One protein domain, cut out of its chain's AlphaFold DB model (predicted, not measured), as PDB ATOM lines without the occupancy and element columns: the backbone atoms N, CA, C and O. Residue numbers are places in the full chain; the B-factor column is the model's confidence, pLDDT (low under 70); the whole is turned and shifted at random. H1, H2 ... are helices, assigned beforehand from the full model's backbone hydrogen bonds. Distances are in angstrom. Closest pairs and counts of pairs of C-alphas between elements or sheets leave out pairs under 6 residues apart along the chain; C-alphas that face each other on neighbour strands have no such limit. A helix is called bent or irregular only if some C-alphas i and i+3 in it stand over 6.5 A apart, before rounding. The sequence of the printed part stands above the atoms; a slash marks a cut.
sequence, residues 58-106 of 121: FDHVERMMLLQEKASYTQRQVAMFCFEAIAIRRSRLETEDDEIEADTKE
ATOM      1  N   PHE A  58      -0.214   8.002  25.679       85.44
ATOM      2  CA  PHE A  58       0.026   7.736  27.081       85.44
ATOM      3  C   PHE A  58      -0.931   8.589  27.906       85.44
ATOM      4  O   PHE A  58      -1.031   9.799  27.661       85.44
ATOM      5  N   ASP A  59      -1.640   7.982  28.849       88.75
ATOM      6  CA  ASP A  59      -2.449   8.728  29.806       88.75
ATOM      7  C   ASP A  59      -1.559   9.513  30.791       88.75
ATOM      8  O   ASP A  59      -0.331   9.542  30.675       88.75
ATOM      9  N   HIS A  60      -2.157  10.259  31.719       90.31
ATOM     10  CA  HIS A  60      -1.367  11.058  32.656       90.31
ATOM     11  C   HIS A  60      -0.436  10.197  33.524       90.31
ATOM     12  O   HIS A  60       0.725  10.566  33.703       90.31
ATOM     13  N   VAL A  61      -0.921   9.052  34.004       92.31
ATOM     14  CA  VAL A  61      -0.184   8.150  34.894       92.31
ATOM     15  C   VAL A  61       0.970   7.504  34.139       92.31
ATOM     16  O   VAL A  61       2.110   7.560  34.593       92.31
ATOM     17  N   GLU A  62       0.708   6.985  32.941       92.69
ATOM     18  CA  GLU A  62       1.717   6.383  32.071       92.69
ATOM     19  C   GLU A  62       2.830   7.379  31.729       92.69
ATOM     20  O   GLU A  62       4.010   7.030  31.752       92.69
ATOM     21  N   ARG A  63       2.478   8.644  31.456       93.31
ATOM     22  CA  ARG A  63       3.475   9.697  31.213       93.31
ATOM     23  C   ARG A  63       4.331   9.971  32.448       93.31
ATOM     24  O   ARG A  63       5.535  10.153  32.298       93.31
ATOM     25  N   MET A  64       3.739  10.008  33.643       93.25
ATOM     26  CA  MET A  64       4.498  10.227  34.883       93.25
ATOM     27  C   MET A  64       5.430   9.061  35.181       93.25
ATOM     28  O   MET A  64       6.606   9.294  35.442       93.25
ATOM     29  N   MET A  65       4.950   7.826  35.037       92.94
ATOM     30  CA  MET A  65       5.758   6.619  35.204       92.94
ATOM     31  C   MET A  65       6.947   6.605  34.232       92.94
ATOM     32  O   MET A  65       8.088   6.387  34.632       92.94
ATOM     33  N   LEU A  66       6.717   6.904  32.949       93.00
ATOM     34  CA  LEU A  66       7.790   6.961  31.953       93.00
ATOM     35  C   LEU A  66       8.833   8.035  32.284       93.00
ATOM     36  O   LEU A  66      10.032   7.781  32.177       93.00
ATOM     37  N   LEU A  67       8.398   9.223  32.699       95.00
ATOM     38  CA  LEU A  67       9.316  10.323  32.990       95.00
ATOM     39  C   LEU A  67      10.085  10.112  34.298       95.00
ATOM     40  O   LEU A  67      11.288  10.356  34.334       95.00
ATOM     41  N   GLN A  68       9.423   9.639  35.351       91.62
ATOM     42  CA  GLN A  68      10.028   9.511  36.675       91.62
ATOM     43  C   GLN A  68      10.786   8.192  36.842       91.62
ATOM     44  O   GLN A  68      11.923   8.200  37.300       91.62
ATOM     45  N   GLU A  69      10.205   7.063  36.433       90.25
ATOM     46  CA  GLU A  69      10.793   5.742  36.689       90.25
ATOM     47  C   GLU A  69      11.728   5.275  35.574       90.25
ATOM     48  O   GLU A  69      12.738   4.629  35.844       90.25
ATOM     49  N   LYS A  70      11.403   5.562  34.304       88.19
ATOM     50  CA  LYS A  70      12.217   5.100  33.162       88.19
ATOM     51  C   LYS A  70      13.278   6.105  32.745       88.19
ATOM     52  O   LYS A  70      14.375   5.700  32.379       88.19
ATOM     53  N   ALA A  71      12.960   7.395  32.807       90.12
ATOM     54  CA  ALA A  71      13.875   8.465  32.423       90.12
ATOM     55  C   ALA A  71      14.537   9.177  33.617       90.12
ATOM     56  O   ALA A  71      15.353  10.069  33.407       90.12
ATOM     57  N   SER A  72      14.236   8.763  34.856       93.38
ATOM     58  CA  SER A  72      14.845   9.290  36.090       93.38
ATOM     59  C   SER A  72      14.701  10.809  36.280       93.38
ATOM     60  O   SER A  72      15.531  11.436  36.939       93.38
ATOM     61  N   TYR A  73      13.654  11.426  35.722       96.12
ATOM     62  CA  TYR A  73      13.374  12.841  35.957       96.12
ATOM     63  C   TYR A  73      12.698  13.049  37.310       96.12
ATOM     64  O   TYR A  73      11.732  12.377  37.667       96.12
ATOM     65  N   THR A  74      13.158  14.056  38.048       95.81
ATOM     66  CA  THR A  74      12.499  14.481  39.287       95.81
ATOM     67  C   THR A  74      11.146  15.130  38.994       95.81
ATOM     68  O   THR A  74      10.928  15.718  37.931       95.81
ATOM     69  N   GLN A  75      10.242  15.123  39.977       91.31
ATOM     70  CA  GLN A  75       8.944  15.797  39.856       91.31
ATOM     71  C   GLN A  75       9.090  17.295  39.525       91.31
ATOM     72  O   GLN A  75       8.317  17.833  38.734       91.31
ATOM     73  N   ARG A  76      10.131  17.953  40.060       95.19
ATOM     74  CA  ARG A  76      10.464  19.350  39.745       95.19
ATOM     75  C   ARG A  76      10.789  19.542  38.264       95.19
ATOM     76  O   ARG A  76      10.305  20.495  37.665       95.19
ATOM     77  N   GLN A  77      11.579  18.651  37.665       96.00
ATOM     78  CA  GLN A  77      11.912  18.720  36.235       96.00
ATOM     79  C   GLN A  77      10.685  18.500  35.358       96.00
ATOM     80  O   GLN A  77      10.459  19.267  34.427       96.00
ATOM     81  N   VAL A  78       9.841  17.528  35.708       95.19
ATOM     82  CA  VAL A  78       8.581  17.302  34.990       95.19
ATOM     83  C   VAL A  78       7.676  18.537  35.048       95.19
ATOM     84  O   VAL A  78       7.094  18.915  34.033       95.19
ATOM     85  N   ALA A  79       7.601  19.219  36.194       94.31
ATOM     86  CA  ALA A  79       6.863  20.476  36.310       94.31
ATOM     87  C   ALA A  79       7.445  21.583  35.412       94.31
ATOM     88  O   ALA A  79       6.682  22.283  34.747       94.31
ATOM     89  N   MET A  80       8.776  21.712  35.335       96.75
ATOM     90  CA  MET A  80       9.429  22.664  34.425       96.75
ATOM     91  C   MET A  80       9.076  22.387  32.958       96.75
ATOM     92  O   MET A  80       8.704  23.317  32.248       96.75
ATOM     93  N   PHE A  81       9.087  21.120  32.531       95.50
ATOM     94  CA  PHE A  81       8.675  20.743  31.173       95.50
ATOM     95  C   PHE A  81       7.218  21.129  30.884       95.50
ATOM     96  O   PHE A  81       6.896  21.591  29.791       95.50
ATOM     97  N   CYS A  82       6.325  20.977  31.868       94.25
ATOM     98  CA  CYS A  82       4.935  21.408  31.731       94.25
ATOM     99  C   CYS A  82       4.817  22.932  31.562       94.25
ATOM    100  O   CYS A  82       4.040  23.379  30.717       94.25
ATOM    101  N   PHE A  83       5.578  23.724  32.324       96.00
ATOM    102  CA  PHE A  83       5.580  25.185  32.180       96.00
ATOM    103  C   PHE A  83       6.096  25.628  30.812       96.00
ATOM    104  O   PHE A  83       5.472  26.472  30.172       96.00
ATOM    105  N   GLU A  84       7.180  25.019  30.335       96.44
ATOM    106  CA  GLU A  84       7.726  25.282  29.004       96.44
ATOM    107  C   GLU A  84       6.709  24.940  27.906       96.44
ATOM    108  O   GLU A  84       6.431  25.758  27.029       96.44
ATOM    109  N   ALA A  85       6.059  23.777  27.999       94.50
ATOM    110  CA  ALA A  85       5.024  23.377  27.050       94.50
ATOM    111  C   ALA A  85       3.823  24.343  27.039       94.50
ATOM    112  O   ALA A  85       3.263  24.617  25.973       94.50
ATOM    113  N   ILE A  86       3.430  24.879  28.201       94.12
ATOM    114  CA  ILE A  86       2.388  25.910  28.297       94.12
ATOM    115  C   ILE A  86       2.847  27.206  27.622       94.12
ATOM    116  O   ILE A  86       2.077  27.779  26.852       94.12
ATOM    117  N   ALA A  87       4.078  27.655  27.881       94.25
ATOM    118  CA  ALA A  87       4.625  28.875  27.289       94.25
ATOM    119  C   ALA A  87       4.678  28.783  25.755       94.25
ATOM    120  O   ALA A  87       4.192  29.680  25.072       94.25
ATOM    121  N   ILE A  88       5.152  27.655  25.216       92.25
ATOM    122  CA  ILE A  88       5.166  27.390  23.771       92.25
ATOM    123  C   ILE A  88       3.746  27.413  23.200       92.25
ATOM    124  O   ILE A  88       3.514  27.987  22.139       92.25
ATOM    125  N   ARG A  89       2.779  26.793  23.889       91.00
ATOM    126  CA  ARG A  89       1.385  26.786  23.431       91.00
ATOM    127  C   ARG A  89       0.798  28.196  23.376       91.00
ATOM    128  O   ARG A  89       0.081  28.486  22.430       91.00
ATOM    129  N   ARG A  90       1.084  29.039  24.372       90.25
ATOM    130  CA  ARG A  90       0.616  30.434  24.403       90.25
ATOM    131  C   ARG A  90       1.234  31.257  23.281       90.25
ATOM    132  O   ARG A  90       0.488  31.820  22.499       90.25
ATOM    133  N   SER A  91       2.556  31.198  23.134       90.44
ATOM    134  CA  SER A  91       3.266  31.907  22.065       90.44
ATOM    135  C   SER A  91       2.744  31.541  20.672       90.44
ATOM    136  O   SER A  91       2.615  32.416  19.828       90.44
ATOM    137  N   ARG A  92       2.393  30.270  20.429       85.31
ATOM    138  CA  ARG A  92       1.811  29.850  19.143       85.31
ATOM    139  C   ARG A  92       0.411  30.403  18.903       85.31
ATOM    140  O   ARG A  92       0.124  30.771  17.777       85.31
ATOM    141  N   LEU A  93      -0.436  30.444  19.932       84.25
ATOM    142  CA  LEU A  93      -1.771  31.036  19.810       84.25
ATOM    143  C   LEU A  93      -1.676  32.537  19.527       84.25
ATOM    144  O   LEU A  93      -2.373  33.023  18.653       84.25
ATOM    145  N   GLU A  94      -0.760  33.234  20.202       78.56
ATOM    146  CA  GLU A  94      -0.498  34.657  19.952       78.56
ATOM    147  C   GLU A  94      -0.046  34.895  18.500       78.56
ATOM    148  O   GLU A  94      -0.580  35.768  17.830       78.56
ATOM    149  N   THR A  95       0.857  34.063  17.965       74.81
ATOM    150  CA  THR A  95       1.269  34.166  16.551       74.81
ATOM    151  C   THR A  95       0.140  33.829  15.570       74.81
ATOM    152  O   THR A  95       0.018  34.483  14.542       74.81
ATOM    153  N   GLU A  96      -0.688  32.819  15.863       68.69
ATOM    154  CA  GLU A  96      -1.846  32.467  15.026       68.69
ATOM    155  C   GLU A  96      -2.879  33.609  14.985       68.69
ATOM    156  O   GLU A  96      -3.422  33.901  13.919       68.69
ATOM    157  N   ASP A  97      -3.116  34.286  16.112       64.50
ATOM    158  CA  ASP A  97      -4.000  35.453  16.191       64.50
ATOM    159  C   ASP A  97      -3.426  36.655  15.404       64.50
ATOM    160  O   ASP A  97      -4.155  37.288  14.633       64.50
ATOM    161  N   ASP A  98      -2.116  36.916  15.510       63.06
ATOM    162  CA  ASP A  98      -1.420  37.976  14.758       63.06
ATOM    163  C   ASP A  98      -1.472  37.743  13.229       63.06
ATOM    164  O   ASP A  98      -1.659  38.682  12.448       63.06
ATOM    165  N   GLU A  99      -1.332  36.489  12.776       58.91
ATOM    166  CA  GLU A  99      -1.420  36.112  11.355       58.91
ATOM    167  C   GLU A  99      -2.832  36.331  10.781       58.91
ATOM    168  O   GLU A  99      -2.980  36.791   9.644       58.91
ATOM    169  N   ILE A 100      -3.877  36.049  11.566       60.78
ATOM    170  CA  ILE A 100      -5.274  36.292  11.175       60.78
ATOM    171  C   ILE A 100      -5.557  37.800  11.076       60.78
ATOM    172  O   ILE A 100      -6.236  38.234  10.138       60.78
ATOM    173  N   GLU A 101      -5.036  38.605  12.010       59.66
ATOM    174  CA  GLU A 101      -5.193  40.067  11.993       59.66
ATOM    175  C   GLU A 101      -4.468  40.717  10.793       59.66
ATOM    176  O   GLU A 101      -4.979  41.655  10.171       59.66
ATOM    177  N   ALA A 102      -3.298  40.199  10.411       59.81
ATOM    178  CA  ALA A 102      -2.574  40.650   9.222       59.81
ATOM    179  C   ALA A 102      -3.333  40.340   7.914       59.81
ATOM    180  O   ALA A 102      -3.507  41.233   7.083       59.81
ATOM    181  N   ASP A 103      -3.861  39.118   7.756       57.00
ATOM    182  CA  ASP A 103      -4.650  38.713   6.574       57.00
ATOM    183  C   ASP A 103      -5.971  39.504   6.465       57.00
ATOM    184  O   ASP A 103      -6.484  39.742   5.369       57.00
ATOM    185  N   THR A 104      -6.529  39.985   7.582       58.97
ATOM    186  CA  THR A 104      -7.715  40.860   7.553       58.97
ATOM    187  C   THR A 104      -7.385  42.289   7.123       58.97
ATOM    188  O   THR A 104      -8.117  42.841   6.300       58.97
ATOM    189  N   LYS A 105      -6.268  42.873   7.578       56.41
ATOM    190  CA  LYS A 105      -5.831  44.218   7.146       56.41
ATOM    191  C   LYS A 105      -5.415  44.271   5.675       56.41
ATOM    192  O   LYS A 105      -5.671  45.273   5.012       56.41
ATOM    193  N   GLU A 106      -4.823  43.206   5.132       57.09
ATOM    194  CA  GLU A 106      -4.460  43.149   3.705       57.09
ATOM    195  C   GLU A 106      -5.678  43.058   2.766       57.09
ATOM    196  O   GLU A 106      -5.585  43.434   1.595       57.09
TER     197      GLU A 106
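What this domain is: This is residues 58 to 106 of the 121 residues of the protein "CSRNP_N domain-containing protein" of Aphanomyces euteiches (UniProt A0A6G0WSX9). One long, straight helix, H2, makes the length of this model, and a much shorter helix, H1, meets its beginning at a corner, so that the two make a lopsided V with one long arm and one short arm. Residues 79 to 106, which belong to H2, stick out free from that corner. The printed part has 49 residues with two named helices, H1 then H2 along the chain, and no named strand; its class is all helix. It is extended, with a radius of gyration of the C-alphas of 16.8 A, and the C-alphas span 52 by 20 by 12 A.

How they stand to each other: Start with H2, residues 75 to 106, and look back from its first residue to H1, residues 60 to 70. The two are close but not clearly touching, with 2 pairs of C-alphas within 8 A. Their closest C-alphas are those of Gln 68 and Gln 75, 7.1 A apart. Their lines stand at a steep tilt of 54 degrees, and they run opposite ways. Their centres are 25.0 A apart. In H1 and H2 every O i to N i+4 pair is within hydrogen-bond range.

Where its parts are: Find C-alpha 75 at (8.944, 15.797, 39.856); from there H2 runs 47.3 A to C-alpha 106 at (-4.460, 43.149, 3.705). Then find C-alpha 60 at (-1.367, 11.058, 32.656), where H1 begins; it runs 14.8 A to C-alpha 70. Neither helix is bent.

The domain as a whole: The two C-alphas farthest apart are those of Glu 69 and Glu 106, 52.2 A. The link from H1 to H2, residues 71 to 74, is tight, and the printed part has no cut. In the B-factor column the mean pLDDT of the printed part is 84.7; look for values under 70 at residues 96 to 106, which belong to H2.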